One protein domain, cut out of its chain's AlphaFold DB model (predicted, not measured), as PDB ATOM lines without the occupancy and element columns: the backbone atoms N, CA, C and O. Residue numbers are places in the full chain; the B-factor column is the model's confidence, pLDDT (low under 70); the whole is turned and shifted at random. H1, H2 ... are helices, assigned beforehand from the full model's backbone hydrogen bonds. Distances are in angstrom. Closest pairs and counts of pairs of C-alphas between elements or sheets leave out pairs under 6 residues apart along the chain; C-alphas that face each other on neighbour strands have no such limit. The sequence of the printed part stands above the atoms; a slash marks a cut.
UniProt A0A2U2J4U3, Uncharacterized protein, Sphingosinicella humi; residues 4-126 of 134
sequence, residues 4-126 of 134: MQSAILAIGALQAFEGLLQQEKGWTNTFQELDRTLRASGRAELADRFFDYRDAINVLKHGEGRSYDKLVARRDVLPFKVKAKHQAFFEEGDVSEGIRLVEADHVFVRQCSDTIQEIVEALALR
ATOM      1  N   MET A   4     132.262 130.827 164.930       81.38
ATOM      2  CA  MET A   4     131.567 129.983 165.907       81.38
ATOM      3  C   MET A   4     131.187 128.597 165.353       81.38
ATOM      4  O   MET A   4     131.332 127.602 166.052       81.38
ATOM      5  N   GLN A   5     130.732 128.507 164.099       86.31
ATOM      6  CA  GLN A   5     130.386 127.239 163.441       86.31
ATOM      7  C   GLN A   5     131.630 126.359 163.279       86.31
ATOM      8  O   GLN A   5     131.605 125.182 163.629       86.31
ATOM      9  N   SER A   6     132.733 126.951 162.821       87.75
ATOM     10  CA  SER A   6     134.031 126.280 162.710       87.75
ATOM     11  C   SER A   6     134.555 125.805 164.066       87.75
ATOM     12  O   SER A   6     135.026 124.675 164.179       87.75
ATOM     13  N   ALA A   7     134.404 126.616 165.120       88.38
ATOM     14  CA  ALA A   7     134.758 126.207 166.476       88.38
ATOM     15  C   ALA A   7     133.928 125.002 166.952       88.38
ATOM     16  O   ALA A   7     134.498 124.039 167.460       88.38
ATOM     17  N   ILE A   8     132.605 125.012 166.741       90.69
ATOM     18  CA  ILE A   8     131.723 123.884 167.085       90.69
ATOM     19  C   ILE A   8     132.154 122.612 166.343       90.69
ATOM     20  O   ILE A   8     132.249 121.551 166.959       90.69
ATOM     21  N   LEU A   9     132.461 122.718 165.045       93.44
ATOM     22  CA  LEU A   9     132.934 121.590 164.240       93.44
ATOM     23  C   LEU A   9     134.261 121.027 164.764       93.44
ATOM     24  O   LEU A   9     134.367 119.818 164.957       93.44
ATOM     25  N   ALA A  10     135.250 121.880 165.044       94.25
ATOM     26  CA  ALA A  10     136.548 121.444 165.559       94.25
ATOM     27  C   ALA A  10     136.434 120.788 166.948       94.25
ATOM     28  O   ALA A  10     137.039 119.744 167.193       94.25
ATOM     29  N   ILE A  11     135.614 121.359 167.840       94.81
ATOM     30  CA  ILE A  11     135.322 120.779 169.160       94.81
ATOM     31  C   ILE A  11     134.702 119.388 169.003       94.81
ATOM     32  O   ILE A  11     135.178 118.435 169.624       94.81
ATOM     33  N   GLY A  12     133.676 119.267 168.156       95.75
ATOM     34  CA  GLY A  12     132.998 118.000 167.897       95.75
ATOM     35  C   GLY A  12     133.934 116.949 167.303       95.75
ATOM     36  O   GLY A  12     133.938 115.811 167.766       95.75
ATOM     37  N   ALA A  13     134.780 117.330 166.342       94.81
ATOM     38  CA  ALA A  13     135.757 116.434 165.727       94.81
ATOM     39  C   ALA A  13     136.760 115.882 166.752       94.81
ATOM     40  O   ALA A  13     136.990 114.674 166.794       94.81
ATOM     41  N   LEU A  14     137.310 116.738 167.624       96.38
ATOM     42  CA  LEU A  14     138.252 116.309 168.659       96.38
ATOM     43  C   LEU A  14     137.601 115.363 169.679       96.38
ATOM     44  O   LEU A  14     138.201 114.355 170.044       96.38
ATOM     45  N   GLN A  15     136.377 115.668 170.123       95.69
ATOM     46  CA  GLN A  15     135.642 114.826 171.076       95.69
ATOM     47  C   GLN A  15     135.246 113.477 170.466       95.69
ATOM     48  O   GLN A  15     135.393 112.441 171.113       95.69
ATOM     49  N   ALA A  16     134.782 113.473 169.214       96.44
ATOM     50  CA  ALA A  16     134.476 112.243 168.492       96.44
ATOM     51  C   ALA A  16     135.733 111.384 168.315       96.44
ATOM     52  O   ALA A  16     135.696 110.178 168.556       96.44
ATOM     53  N   PHE A  17     136.859 112.004 167.958       96.88
ATOM     54  CA  PHE A  17     138.132 111.310 167.816       96.88
ATOM     55  C   PHE A  17     138.629 110.708 169.138       96.88
ATOM     56  O   PHE A  17     139.050 109.553 169.163       96.88
ATOM     57  N   GLU A  18     138.528 111.444 170.249       96.81
ATOM     58  CA  GLU A  18     138.837 110.913 171.580       96.81
ATOM     59  C   GLU A  18     137.980 109.687 171.907       96.81
ATOM     60  O   GLU A  18     138.519 108.656 172.311       96.81
ATOM     61  N   GLY A  19     136.668 109.770 171.668       96.31
ATOM     62  CA  GLY A  19     135.746 108.654 171.868       96.31
ATOM     63  C   GLY A  19     136.113 107.434 171.021       96.31
ATOM     64  O   GLY A  19     136.175 106.325 171.544       96.31
ATOM     65  N   LEU A  20     136.436 107.627 169.738       94.50
ATOM     66  CA  LEU A  20     136.879 106.545 168.852       94.50
ATOM     67  C   LEU A  20     138.152 105.868 169.369       94.50
ATOM     68  O   LEU A  20     138.217 104.643 169.419       94.50
ATOM     69  N   LEU A  21     139.147 106.643 169.809       95.25
ATOM     70  CA  LEU A  21     140.368 106.086 170.395       95.25
ATOM     71  C   LEU A  21     140.084 105.301 171.683       95.25
ATOM     72  O   LEU A  21     140.667 104.237 171.882       95.25
ATOM     73  N   GLN A  22     139.186 105.791 172.542       95.19
ATOM     74  CA  GLN A  22     138.779 105.076 173.757       95.19
ATOM     75  C   GLN A  22     138.130 103.732 173.430       95.19
ATOM     76  O   GLN A  22     138.480 102.732 174.050       95.19
ATOM     77  N   GLN A  23     137.226 103.697 172.447       94.06
ATOM     78  CA  GLN A  23     136.557 102.461 172.031       94.06
ATOM     79  C   GLN A  23     137.538 101.470 171.389       94.06
ATOM     80  O   GLN A  23     137.566 100.302 171.764       94.06
ATOM     81  N   GLU A  24     138.379 101.933 170.463       92.25
ATOM     82  CA  GLU A  24     139.269 101.062 169.682       92.25
ATOM     83  C   GLU A  24     140.509 100.595 170.456       92.25
ATOM     84  O   GLU A  24     141.074  99.543 170.150       92.25
ATOM     85  N   LYS A  25     140.993 101.387 171.422       91.31
ATOM     86  CA  LYS A  25     142.240 101.106 172.156       91.31
ATOM     87  C   LYS A  25     142.035 100.799 173.637       91.31
ATOM     88  O   LYS A  25     142.981 100.355 174.282       91.31
ATOM     89  N   GLY A  26     140.850 101.056 174.190       92.06
ATOM     90  CA  GLY A  26     140.573 100.891 175.620       92.06
ATOM     91  C   GLY A  26     141.332 101.874 176.520       92.06
ATOM     92  O   GLY A  26     141.472 101.633 177.717       92.06
ATOM     93  N   TRP A  27     141.870 102.965 175.967       95.38
ATOM     94  CA  TRP A  27     142.674 103.924 176.728       95.38
ATOM     95  C   TRP A  27     141.807 104.784 177.649       95.38
ATOM     96  O   TRP A  27     140.873 105.433 177.197       95.38
ATOM     97  N   THR A  28     142.154 104.856 178.937       91.88
ATOM     98  CA  THR A  28     141.481 105.755 179.894       91.88
ATOM     99  C   THR A  28     142.013 107.186 179.800       91.88
ATOM    100  O   THR A  28     141.240 108.138 179.768       91.88
ATOM    101  N   ASN A  29     143.338 107.350 179.702       95.00
ATOM    102  CA  ASN A  29     143.995 108.647 179.512       95.00
ATOM    103  C   ASN A  29     144.328 108.855 178.029       95.00
ATOM    104  O   ASN A  29     145.496 108.951 177.653       95.00
ATOM    105  N   THR A  30     143.295 108.897 177.184       95.56
ATOM    106  CA  THR A  30     143.382 108.790 175.716       95.56
ATOM    107  C   THR A  30     144.495 109.619 175.095       95.56
ATOM    108  O   THR A  30     145.346 109.084 174.390       95.56
ATOM    109  N   PHE A  31     144.532 110.924 175.371       96.44
ATOM    110  CA  PHE A  31     145.543 111.788 174.773       96.44
ATOM    111  C   PHE A  31     146.941 111.561 175.354       96.44
ATOM    112  O   PHE A  31     147.919 111.691 174.631       96.44
ATOM    113  N   GLN A  32     147.067 111.174 176.623       97.44
ATOM    114  CA  GLN A  32     148.377 110.831 177.178       97.44
ATOM    115  C   GLN A  32     148.947 109.576 176.504       97.44
ATOM    116  O   GLN A  32     150.124 109.549 176.151       97.44
ATOM    117  N   GLU A  33     148.113 108.557 176.295       97.50
ATOM    118  CA  GLU A  33     148.526 107.338 175.593       97.50
ATOM    119  C   GLU A  33     148.786 107.594 174.106       97.50
ATOM    120  O   GLU A  33     149.739 107.049 173.542       97.50
ATOM    121  N   LEU A  34     148.010 108.483 173.477       97.44
ATOM    122  CA  LEU A  34     148.245 108.915 172.104       97.44
ATOM    123  C   LEU A  34     149.614 109.594 171.947       97.44
ATOM    124  O   LEU A  34     150.366 109.223 171.046       97.44
ATOM    125  N   ASP A  35     149.959 110.535 172.834       97.94
ATOM    126  CA  ASP A  35     151.261 111.220 172.819       97.94
ATOM    127  C   ASP A  35     152.413 110.218 172.921       97.94
ATOM    128  O   ASP A  35     153.303 110.185 172.066       97.94
ATOM    129  N   ARG A  36     152.352 109.327 173.921       96.88
ATOM    130  CA  ARG A  36     153.352 108.268 174.107       96.88
ATOM    131  C   ARG A  36     153.471 107.390 172.868       96.88
ATOM    132  O   ARG A  36     154.580 107.114 172.421       96.88
ATOM    133  N   THR A  37     152.342 106.976 172.295       95.94
ATOM    134  CA  THR A  37     152.304 106.081 171.132       95.94
ATOM    135  C   THR A  37     152.940 106.726 169.904       95.94
ATOM    136  O   THR A  37     153.765 106.093 169.237       95.94
ATOM    137  N   LEU A  38     152.591 107.982 169.613       96.75
ATOM    138  CA  LEU A  38     153.127 108.717 168.471       96.75
ATOM    139  C   LEU A  38     154.631 108.956 168.630       96.75
ATOM    140  O   LEU A  38     155.402 108.629 167.719       96.75
ATOM    141  N   ARG A  39     155.066 109.426 169.804       97.19
ATOM    142  CA  ARG A  39     156.489 109.661 170.094       97.19
ATOM    143  C   ARG A  39     157.308 108.376 170.036       97.19
ATOM    144  O   ARG A  39     158.355 108.362 169.398       97.19
ATOM    145  N   ALA A  40     156.801 107.274 170.591       95.25
ATOM    146  CA  ALA A  40     157.462 105.970 170.521       95.25
ATOM    147  C   ALA A  40     157.578 105.419 169.086       95.25
ATOM    148  O   ALA A  40     158.412 104.559 168.833       95.25
ATOM    149  N   SER A  41     156.762 105.897 168.136       93.44
ATOM    150  CA  SER A  41     156.896 105.567 166.702       93.44
ATOM    151  C   SER A  41     157.756 106.552 165.905       93.44
ATOM    152  O   SER A  41     157.718 106.522 164.678       93.44
ATOM    153  N   GLY A  42     158.479 107.463 166.561       95.75
ATOM    154  CA  GLY A  42     159.260 108.495 165.873       95.75
ATOM    155  C   GLY A  42     158.407 109.586 165.214       95.75
ATOM    156  O   GLY A  42     158.911 110.344 164.397       95.75
ATOM    157  N   ARG A  43     157.118 109.695 165.565       97.00
ATOM    158  CA  ARG A  43     156.166 110.667 164.995       97.00
ATOM    159  C   ARG A  43     155.935 111.855 165.936       97.00
ATOM    160  O   ARG A  43     154.796 112.258 166.165       97.00
ATOM    161  N   ALA A  44     157.012 112.388 166.514       96.94
ATOM    162  CA  ALA A  44     156.939 113.480 167.489       96.94
ATOM    163  C   ALA A  44     156.306 114.754 166.900       96.94
ATOM    164  O   ALA A  44     155.453 115.350 167.543       96.94
ATOM    165  N   GLU A  45     156.623 115.100 165.652       96.88
ATOM    166  CA  GLU A  45     156.053 116.279 164.979       96.88
ATOM    167  C   GLU A  45     154.535 116.168 164.767       96.88
ATOM    168  O   GLU A  45     153.804 117.149 164.893       96.88
ATOM    169  N   LEU A  46     154.030 114.964 164.470       97.50
ATOM    170  CA  LEU A  46     152.590 114.719 164.362       97.50
ATOM    171  C   LEU A  46     151.904 114.858 165.727       97.50
ATOM    172  O   LEU A  46     150.820 115.434 165.802       97.50
ATOM    173  N   ALA A  47     152.547 114.379 166.797       97.88
ATOM    174  CA  ALA A  47     152.058 114.588 168.156       97.88
ATOM    175  C   ALA A  47     152.012 116.085 168.492       97.88
ATOM    176  O   ALA A  47     150.971 116.577 168.916       97.88
ATOM    177  N   ASP A  48     153.098 116.818 168.245       97.19
ATOM    178  CA  ASP A  48     153.184 118.247 168.552       97.19
ATOM    179  C   ASP A  48     152.098 119.047 167.815       97.19
ATOM    180  O   ASP A  48     151.369 119.805 168.455       97.19
ATOM    181  N   ARG A  49     151.899 118.803 166.509       97.12
ATOM    182  CA  ARG A  49     150.807 119.425 165.734       97.12
ATOM    183  C   ARG A  49     149.434 119.112 166.326       97.12
ATOM    184  O   ARG A  49     148.615 120.013 166.493       97.12
ATOM    185  N   PHE A  50     149.170 117.855 166.673       97.94
ATOM    186  CA  PHE A  50     147.894 117.472 167.275       97.94
ATOM    187  C   PHE A  50     147.651 118.166 168.616       97.94
ATOM    188  O   PHE A  50     146.549 118.656 168.868       97.94
ATOM    189  N   PHE A  51     148.673 118.244 169.469       97.75
ATOM    190  CA  PHE A  51     148.545 118.899 170.767       97.75
ATOM    191  C   PHE A  51     148.383 120.412 170.660       97.75
ATOM    192  O   PHE A  51     147.654 120.973 171.479       97.75
ATOM    193  N   ASP A  52     148.946 121.045 169.630       97.44
ATOM    194  CA  ASP A  52     148.676 122.448 169.318       97.44
ATOM    195  C   ASP A  52     147.192 122.662 168.977       97.44
ATOM    196  O   ASP A  52     146.540 123.511 169.590       97.44
ATOM    197  N   TYR A  53     146.611 121.850 168.082       97.50
ATOM    198  CA  TYR A  53     145.177 121.934 167.759       97.50
ATOM    199  C   TYR A  53     144.287 121.615 168.960       97.50
ATOM    200  O   TYR A  53     143.292 122.299 169.201       97.50
ATOM    201  N   ARG A  54     144.645 120.610 169.759       97.44
ATOM    202  CA  ARG A  54     143.907 120.253 170.974       97.44
ATOM    203  C   ARG A  54     143.931 121.381 172.002       97.44
ATOM    204  O   ARG A  54     142.901 121.659 172.618       97.44
ATOM    205  N   ASP A  55     145.072 122.034 172.211       97.38
ATOM    206  CA  ASP A  55     145.151 123.193 173.100       97.38
ATOM    207  C   ASP A  55     144.369 124.382 172.523       97.38
ATOM    208  O   ASP A  55     143.639 125.030 173.271       97.38
ATOM    209  N   ALA A  56     144.398 124.606 171.208       96.25
ATOM    210  CA  ALA A  56     143.601 125.646 170.557       96.25
ATOM    211  C   ALA A  56     142.094 125.419 170.727       96.25
ATOM    212  O   ALA A  56     141.360 126.329 171.107       96.25
ATOM    213  N   ILE A  57     141.634 124.181 170.552       95.31
ATOM    214  CA  ILE A  57     140.239 123.789 170.779       95.31
ATOM    215  C   ILE A  57     139.849 123.952 172.253       95.31
ATOM    216  O   ILE A  57     138.747 124.409 172.553       95.31
ATOM    217  N   ASN A  58     140.747 123.649 173.194       95.25
ATOM    218  CA  ASN A  58     140.498 123.922 174.610       95.25
ATOM    219  C   ASN A  58     140.336 125.419 174.891       95.25
ATOM    220  O   ASN A  58     139.469 125.784 175.682       95.25
ATOM    221  N   VAL A  59     141.103 126.278 174.219       94.56
ATOM    222  CA  VAL A  59     140.925 127.735 174.304       94.56
ATOM    223  C   VAL A  59     139.588 128.170 173.702       94.56
ATOM    224  O   VAL A  59     138.901 128.991 174.300       94.56
ATOM    225  N   LEU A  60     139.152 127.584 172.583       91.38
ATOM    226  CA  LEU A  60     137.820 127.859 172.020       91.38
ATOM    227  C   LEU A  60     136.684 127.487 172.990       91.38
ATOM    228  O   LEU A  60     135.648 128.147 172.996       91.38
ATOM    229  N   LYS A  61     136.874 126.447 173.812       90.06
ATOM    230  CA  LYS A  61     135.887 125.983 174.801       90.06
ATOM    231  C   LYS A  61     135.893 126.785 176.100       90.06
ATOM    232  O   LYS A  61     134.836 126.988 176.692       90.06
ATOM    233  N   HIS A  62     137.077 127.138 176.592       90.31
ATOM    234  CA  HIS A  62     137.268 127.592 177.971       90.31
ATOM    235  C   HIS A  62     137.819 129.017 178.082       90.31
ATOM    236  O   HIS A  62     137.818 129.575 179.175       90.31
ATOM    237  N   GLY A  63     138.260 129.617 176.975       89.56
ATOM    238  CA  GLY A  63     138.927 130.911 176.979       89.56
ATOM    239  C   GLY A  63     140.350 130.820 177.535       89.56
ATOM    240  O   GLY A  63     141.109 129.904 177.205       89.56
ATOM    241  N   GLU A  64     140.726 131.799 178.355       91.00
ATOM    242  CA  GLU A  64     142.059 131.879 178.951       91.00
ATOM    243  C   GLU A  64     142.327 130.751 179.958       91.00
ATOM    244  O   GLU A  64     141.450 130.286 180.686       91.00
ATOM    245  N   GLY A  65     143.584 130.316 180.024       93.00
ATOM    246  CA  GLY A  65     144.043 129.279 180.940       93.00
ATOM    247  C   GLY A  65     145.333 128.632 180.451       93.00
ATOM    248  O   GLY A  65     145.993 129.128 179.544       93.00
ATOM    249  N   ARG A  66     145.672 127.463 181.004       94.62
ATOM    250  CA  ARG A  66     146.949 126.784 180.709       94.62
ATOM    251  C   ARG A  66     147.178 126.507 179.220       94.62
ATOM    252  O   ARG A  66     148.303 126.638 178.756       94.62
ATOM    253  N   SER A  67     146.143 126.103 178.480       95.31
ATOM    254  CA  SER A  67     146.260 125.887 177.029       95.31
ATOM    255  C   SER A  67     146.509 127.205 176.293       95.31
ATOM    256  O   SER A  67     147.357 127.250 175.413       95.31
ATOM    257  N   TYR A  68     145.861 128.294 176.708       95.69
ATOM    258  CA  TYR A  68     146.105 129.616 176.139       95.69
ATOM    259  C   TYR A  68     147.528 130.110 176.420       95.69
ATOM    260  O   TYR A  68     148.228 130.488 175.486       95.69
ATOM    261  N   ASP A  69     147.997 130.028 177.669       94.75
ATOM    262  CA  ASP A  69     149.353 130.463 178.032       94.75
ATOM    263  C   ASP A  69     150.427 129.697 177.238       94.75
ATOM    264  O   ASP A  69     151.395 130.295 176.766       94.75
ATOM    265  N   LYS A  70     150.229 128.388 177.023       95.25
ATOM    266  CA  LYS A  70     151.109 127.574 176.171       95.25
ATOM    267  C   LYS A  70     151.134 128.058 174.727       95.25
ATOM    268  O   LYS A  70     152.214 128.168 174.157       95.25
ATOM    269  N   LEU A  71     149.968 128.316 174.135       96.12
ATOM    270  CA  LEU A  71     149.875 128.748 172.742       96.12
ATOM    271  C   LEU A  71     150.477 130.139 172.545       96.12
ATOM    272  O   LEU A  71     151.245 130.336 171.610       96.12
ATOM    273  N   VAL A  72     150.197 131.080 173.451       94.56
ATOM    274  CA  VAL A  72     150.755 132.440 173.395       94.56
ATOM    275  C   VAL A  72     152.282 132.415 173.413       94.56
ATOM    276  O   VAL A  72     152.903 133.148 172.647       94.56
ATOM    277  N   ALA A  73     152.891 131.549 174.230       93.88
ATOM    278  CA  ALA A  73     154.346 131.438 174.342       93.88
ATOM    279  C   ALA A  73     155.046 130.989 173.043       93.88
ATOM    280  O   ALA A  73     156.238 131.233 172.882       93.88
ATOM    281  N   ARG A  74     154.320 130.345 172.121       93.19
ATOM    282  CA  ARG A  74     154.842 129.826 170.845       93.19
ATOM    283  C   ARG A  74     154.051 130.320 169.633       93.19
ATOM    284  O   ARG A  74     154.113 129.707 168.573       93.19
ATOM    285  N   ARG A  75     153.287 131.404 169.781       91.12
ATOM    286  CA  ARG A  75     152.293 131.831 168.783       91.12
ATOM    287  C   ARG A  75     152.876 132.084 167.391       91.12
ATOM    288  O   ARG A  75     152.178 131.883 166.409       91.12
ATOM    289  N   ASP A  76     154.146 132.483 167.319       90.88
ATOM    290  CA  ASP A  76     154.818 132.849 166.067       90.88
ATOM    291  C   ASP A  76     155.189 131.624 165.209       90.88
ATOM    292  O   ASP A  76     155.538 131.772 164.042       90.88
ATOM    293  N   VAL A  77     155.110 130.413 165.773       93.00
ATOM    294  CA  VAL A  77     155.389 129.149 165.066       93.00
ATOM    295  C   VAL A  77     154.147 128.272 164.894       93.00
ATOM    296  O   VAL A  77     154.245 127.166 164.362       93.00
ATOM    297  N   LEU A  78     152.980 128.729 165.357       94.06
ATOM    298  CA  LEU A  78     151.730 127.985 165.221       94.06
ATOM    299  C   LEU A  78     151.169 128.108 163.795       94.06
ATOM    300  O   LEU A  78     151.284 129.163 163.173       94.06
ATOM    301  N   PRO A  79     150.481 127.070 163.287       92.19
ATOM    302  CA  PRO A  79     149.843 127.113 161.970       92.19
ATOM    303  C   PRO A  79     148.540 127.937 161.935       92.19
ATOM    304  O   PRO A  79     147.901 128.017 160.891       92.19
ATOM    305  N   PHE A  80     148.138 128.540 163.057       92.69
ATOM    306  CA  PHE A  80     146.923 129.344 163.216       92.69
ATOM    307  C   PHE A  80     147.182 130.545 164.134       92.69
ATOM    308  O   PHE A  80     148.085 130.514 164.974       92.69
ATOM    309  N   LYS A  81     146.371 131.603 164.014       91.94
ATOM    310  CA  LYS A  81     146.546 132.824 164.812       91.94
ATOM    311  C   LYS A  81     145.968 132.679 166.223       91.94
ATOM    312  O   LYS A  81     144.872 132.148 166.425       91.94
ATOM    313  N   VAL A  82     146.686 133.237 167.198       92.38
ATOM    314  CA  VAL A  82     146.289 133.317 168.614       92.38
ATOM    315  C   VAL A  82     146.443 134.760 169.097       92.38
ATOM    316  O   VAL A  82     147.521 135.337 168.947       92.38
ATOM    317  N   LYS A  83     145.391 135.352 169.681       89.56
ATOM    318  CA  LYS A  83     145.447 136.732 170.202       89.56
ATOM    319  C   LYS A  83     146.384 136.808 171.401       89.56
ATOM    320  O   LYS A  83     146.328 135.962 172.295       89.56
ATOM    321  N   ALA A  84     147.205 137.853 171.470       86.31
ATOM    322  CA  ALA A  84     147.928 138.212 172.692       86.31
ATOM    323  C   ALA A  84     146.970 138.671 173.808       86.31
ATOM    324  O   ALA A  84     145.899 139.191 173.510       86.31
ATOM    325  N   LYS A  85     147.399 138.613 175.079       78.88
ATOM    326  CA  LYS A  85     146.594 139.065 176.242       78.88
ATOM    327  C   LYS A  85     146.075 140.507 176.142       78.88
ATOM    328  O   LYS A  85     145.095 140.857 176.778       78.88
ATOM    329  N   HIS A  86     146.753 141.350 175.371       76.50
ATOM    330  CA  HIS A  86     146.429 142.768 175.185       76.50
ATOM    331  C   HIS A  86     146.010 143.094 173.743       76.50
ATOM    332  O   HIS A  86     145.860 144.261 173.393       76.50
ATOM    333  N   GLN A  87     145.851 142.079 172.894       78.44
ATOM    334  CA  GLN A  87     145.452 142.257 171.507       78.44
ATOM    335  C   GLN A  87     143.932 142.151 171.403       78.44
ATOM    336  O   GLN A  87     143.358 141.087 171.629       78.44
ATOM    337  N   ALA A  88     143.283 143.256 171.040       68.56
ATOM    338  CA  ALA A  88     141.832 143.297 170.891       68.56
ATOM    339  C   ALA A  88     141.353 142.587 169.609       68.56
ATOM    340  O   ALA A  88     140.339 141.886 169.640       68.56
ATOM    341  N   PHE A  89     142.109 142.698 168.510       70.94
ATOM    342  CA  PHE A  89     141.731 142.206 167.178       70.94
ATOM    343  C   PHE A  89     142.861 141.408 166.516       70.94
ATOM    344  O   PHE A  89     144.032 141.734 166.710       70.94
ATOM    345  N   PHE A  90     142.529 140.367 165.750       76.19
ATOM    346  CA  PHE A  90     143.470 139.725 164.830       76.19
ATOM    347  C   PHE A  90     143.764 140.663 163.657       76.19
ATOM    348  O   PHE A  90     144.926 140.821 163.290       76.19
ATOM    349  N   GLU A  91     142.727 141.316 163.133       74.31
ATOM    350  CA  GLU A  91     142.769 142.296 162.054       74.31
ATOM    351  C   GLU A  91     142.000 143.558 162.477       74.31
ATOM    352  O   GLU A  91     140.794 143.541 162.737       74.31
ATOM    353  N   GLU A  92     142.713 144.681 162.603       68.25
ATOM    354  CA  GLU A  92     142.110 145.958 162.999       68.25
ATOM    355  C   GLU A  92     141.010 146.370 162.005       68.25
ATOM    356  O   GLU A  92     141.268 146.575 160.821       68.25
ATOM    357  N   GLY A  93     139.773 146.499 162.497       65.12
ATOM    358  CA  GLY A  93     138.599 146.860 161.695       65.12
ATOM    359  C   GLY A  93     137.575 145.735 161.508       65.12
ATOM    360  O   GLY A  93     136.439 146.031 161.131       65.12
ATOM    361  N   ASP A  94     137.908 144.481 161.836       66.56
ATOM    362  CA  ASP A  94     136.936 143.383 161.831       66.56
ATOM    363  C   ASP A  94     136.179 143.284 163.169       66.56
ATOM    364  O   ASP A  94     136.573 142.621 164.132       66.56
ATOM    365  N   VAL A  95     135.019 143.937 163.221       63.56
ATOM    366  CA  VAL A  95     134.105 143.896 164.376       63.56
ATOM    367  C   VAL A  95     133.389 142.547 164.543       63.56
ATOM    368  O   VAL A  95     132.751 142.317 165.573       63.56
ATOM    369  N   SER A  96     133.483 141.642 163.562       61.56
ATOM    370  CA  SER A  96     132.874 140.306 163.602       61.56
ATOM    371  C   SER A  96     133.740 139.269 164.332       61.56
ATOM    372  O   SER A  96     133.297 138.147 164.610       61.56
ATOM    373  N   GLU A  97     134.969 139.638 164.704       65.25
ATOM    374  CA  GLU A  97     135.896 138.752 165.401       65.25
ATOM    375  C   GLU A  97     135.395 138.289 166.773       65.25
ATOM    376  O   GLU A  97     135.656 137.153 167.177       65.25
ATOM    377  N   GLY A  98     134.649 139.134 167.486       63.06
ATOM    378  CA  GLY A  98     134.212 138.862 168.854       63.06
ATOM    379  C   GLY A  98     135.376 138.614 169.834       63.06
ATOM    380  O   GLY A  98     136.539 138.906 169.557       63.06
ATOM    381  N   ILE A  99     135.068 138.027 170.996       67.19
ATOM    382  CA  ILE A  99     136.007 137.777 172.117       67.19
ATOM    383  C   ILE A  99     136.881 136.520 171.874       67.19
ATOM    384  O   ILE A  99     137.332 135.851 172.801       67.19
ATOM    385  N   ARG A 100     137.076 136.120 170.612       78.56
ATOM    386  CA  ARG A 100     137.782 134.878 170.267       78.56
ATOM    387  C   ARG A 100     139.288 135.040 170.457       78.56
ATOM    388  O   ARG A 100     139.877 135.980 169.937       78.56
ATOM    389  N   LEU A 101     139.906 134.079 171.142       88.81
ATOM    390  CA  LEU A 101     141.355 134.037 171.381       88.81
ATOM    391  C   LEU A 101     142.126 133.244 170.314       88.81
ATOM    392  O   LEU A 101     143.333 133.420 170.187       88.81
ATOM    393  N   VAL A 102     141.438 132.398 169.543       90.69
ATOM    394  CA  VAL A 102     141.992 131.609 168.429       90.69
ATOM    395  C   VAL A 102     141.180 131.883 167.165       90.69
ATOM    396  O   VAL A 102     139.944 131.899 167.204       90.69
ATOM    397  N   GLU A 103     141.865 132.080 166.041       90.31
ATOM    398  CA  GLU A 103     141.236 132.213 164.728       90.31
ATOM    399  C   GLU A 103     140.852 130.825 164.186       90.31
ATOM    400  O   GLU A 103     141.616 130.160 163.495       90.31
ATOM    401  N   ALA A 104     139.654 130.361 164.547       88.06
ATOM    402  CA  ALA A 104     139.092 129.101 164.060       88.06
ATOM    403  C   ALA A 104     138.366 129.299 162.722       88.06
ATOM    404  O   ALA A 104     137.135 129.292 162.663       88.06
ATOM    405  N   ASP A 105     139.113 129.549 161.655       89.56
ATOM    406  CA  ASP A 105     138.568 129.654 160.304       89.56
ATOM    407  C   ASP A 105     138.394 128.264 159.647       89.56
ATOM    408  O   ASP A 105     138.434 127.216 160.295       89.56
ATOM    409  N   HIS A 106     138.142 128.236 158.340       89.81
ATOM    410  CA  HIS A 106     138.029 126.979 157.593       89.81
ATOM    411  C   HIS A 106     139.355 126.242 157.441       89.81
ATOM    412  O   HIS A 106     139.371 125.012 157.371       89.81
ATOM    413  N   VAL A 107     140.459 126.986 157.361       92.25
ATOM    414  CA  VAL A 107     141.798 126.412 157.234       92.25
ATOM    415  C   VAL A 107     142.151 125.677 158.522       92.25
ATOM    416  O   VAL A 107     142.580 124.528 158.444       92.25
ATOM    417  N   PHE A 108     141.852 126.272 159.679       93.69
ATOM    418  CA  PHE A 108     141.991 125.654 160.995       93.69
ATOM    419  C   PHE A 108     141.235 124.322 161.085       93.69
ATOM    420  O   PHE A 108     141.808 123.303 161.471       93.69
ATOM    421  N   VAL A 109     139.954 124.304 160.692       94.44
ATOM    422  CA  VAL A 109     139.130 123.080 160.739       94.44
ATOM    423  C   VAL A 109     139.701 122.000 159.824       94.44
ATOM    424  O   VAL A 109     139.824 120.848 160.243       94.44
ATOM    425  N   ARG A 110     140.089 122.365 158.596       95.06
ATOM    426  CA  ARG A 110     140.689 121.428 157.643       95.06
ATOM    427  C   ARG A 110     141.986 120.837 158.191       95.06
ATOM    428  O   ARG A 110     142.099 119.624 158.262       95.06
ATOM    429  N   GLN A 111     142.917 121.670 158.655       95.56
ATOM    430  CA  GLN A 111     144.204 121.194 159.166       95.56
ATOM    431  C   GLN A 111     144.061 120.350 160.441       95.56
ATOM    432  O   GLN A 111     144.803 119.383 160.626       95.56
ATOM    433  N   CYS A 112     143.091 120.668 161.304       95.69
ATOM    434  CA  CYS A 112     142.741 119.814 162.437       95.69
ATOM    435  C   CYS A 112     142.260 118.433 161.960       95.69
ATOM    436  O   CYS A 112     142.698 117.413 162.491       95.69
ATOM    437  N   SER A 113     141.381 118.391 160.953       95.44
ATOM    438  CA  SER A 113     140.886 117.140 160.368       95.44
ATOM    439  C   SER A 113     142.005 116.332 159.708       95.44
ATOM    440  O   SER A 113     142.097 115.130 159.942       95.44
ATOM    441  N   ASP A 114     142.878 116.984 158.939       97.19
ATOM    442  CA  ASP A 114     144.023 116.351 158.279       97.19
ATOM    443  C   ASP A 114     144.971 115.738 159.321       97.19
ATOM    444  O   ASP A 114     145.371 114.584 159.206       97.19
ATOM    445  N   THR A 115     145.244 116.465 160.410       97.81
ATOM    446  CA  THR A 115     146.083 115.970 161.514       97.81
ATOM    447  C   THR A 115     145.472 114.733 162.181       97.81
ATOM    448  O   THR A 115     146.184 113.775 162.481       97.81
ATOM    449  N   ILE A 116     144.153 114.723 162.408       97.25
ATOM    450  CA  ILE A 116     143.446 113.551 162.949       97.25
ATOM    451  C   ILE A 116     143.550 112.367 161.979       97.25
ATOM    452  O   ILE A 116     143.850 111.252 162.410       97.25
ATOM    453  N   GLN A 117     143.353 112.602 160.682       96.56
ATOM    454  CA  GLN A 117     143.449 111.574 159.646       96.56
ATOM    455  C   GLN A 117     144.858 110.959 159.584       96.56
ATOM    456  O   GLN A 117     144.997 109.736 159.631       96.56
ATOM    457  N   GLU A 118     145.908 111.786 159.594       97.19
ATOM    458  CA  GLU A 118     147.303 111.330 159.648       97.19
ATOM    459  C   GLU A 118     147.577 110.456 160.887       97.19
ATOM    460  O   GLU A 118     148.322 109.472 160.819       97.19
ATOM    461  N   ILE A 119     146.968 110.779 162.037       97.19
ATOM    462  CA  ILE A 119     147.085 109.961 163.251       97.19
ATOM    463  C   ILE A 119     146.380 108.620 163.081       97.19
ATOM    464  O   ILE A 119     146.947 107.591 163.451       97.19
ATOM    465  N   VAL A 120     145.162 108.608 162.541       94.88
ATOM    466  CA  VAL A 120     144.420 107.364 162.293       94.88
ATOM    467  C   VAL A 120     145.243 106.427 161.409       94.88
ATOM    468  O   VAL A 120     145.417 105.256 161.747       94.88
ATOM    469  N   GLU A 121     145.835 106.951 160.337       94.19
ATOM    470  CA  GLU A 121     146.723 106.199 159.447       94.19
ATOM    471  C   GLU A 121     147.980 105.698 160.171       94.19
ATOM    472  O   GLU A 121     148.334 104.519 160.076       94.19
ATOM    473  N   ALA A 122     148.626 106.554 160.969       93.31
ATOM    474  CA  ALA A 122     149.790 106.179 161.767       93.31
ATOM    475  C   ALA A 122     149.491 105.049 162.768       93.31
ATOM    476  O   ALA A 122     150.323 104.161 162.977       93.31
ATOM    477  N   LEU A 123     148.307 105.060 163.384       91.31
ATOM    478  CA  LEU A 123     147.860 104.026 164.317       91.31
ATOM    479  C   LEU A 123     147.418 102.740 163.603       91.31
ATOM    480  O   LEU A 123     147.550 101.657 164.179       91.31
ATOM    481  N   ALA A 124     146.918 102.834 162.368       86.56
ATOM    482  CA  ALA A 124     146.568 101.682 161.543       86.56
ATOM    483  C   ALA A 124     147.816 100.925 161.060       86.56
ATOM    484  O   ALA A 124     147.854  99.701 161.163       86.56
ATOM    485  N   LEU A 125     148.877 101.638 160.657       67.50
ATOM    486  CA  LEU A 125     150.179 101.045 160.299       67.50
ATOM    487  C   LEU A 125     150.826 100.261 161.455       67.50
ATOM    488  O   LEU A 125     151.644  99.372 161.229       67.50
ATOM    489  N   ARG A 126     150.442 100.550 162.706       62.94
ATOM    490  CA  ARG A 126     150.859  99.759 163.873       62.94
ATOM    491  C   ARG A 126     150.108  98.428 164.020       62.94
ATOM    492  O   ARG A 126     150.640  97.541 164.672       62.94
TER     493      ARG A 126
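Overview. This is residues 4 to 126 of the 134 residues of an uncharacterized protein of Sphingosinicella humi (UniProt A0A2U2J4U3). Two long helices, H1 and H5, lie side by side and H3 crosses both, with H2 and H4 packed on separate parts of H3. Residues 91 to 96 of a long loop stick out. The printed part has 123 residues with five named helices, H1 to H5 in order, and no named strand; it is all helix and compact, radius of gyration of the C-alphas 15.0 A, spans 49 by 26 by 23 A.

Arrangement. H1, residues 4 to 25, touches H5, residues 106 to 124, the same way at a shallow tilt of 8 degrees; C-alphas 10 and 109 are closest, 5.7 A. H2, residues 30 to 40, and H3, residues 44 to 62, form a hairpin, closest at C-alphas 35 and 47, 5.8 A. H4, residues 66 to 73, touches H3 with C-alphas 67 and 55 closest, 4.9 A, and is apart from H1. In these five helices every O i to N i+4 pair is within hydrogen-bond range.

Along the chain. H1 runs 31.4 A from C-alpha 4 at (131.567, 129.983, 165.907); H3 spans 26.4 A; H5 runs 27.0 A to C-alpha 124 at (146.568, 101.682, 161.543).

Size, cuts and confidence. The printed part has no cut. The link H4 to H5 is long. Residues 88, 92 to 99 and 125 to 126 have pLDDT under 70.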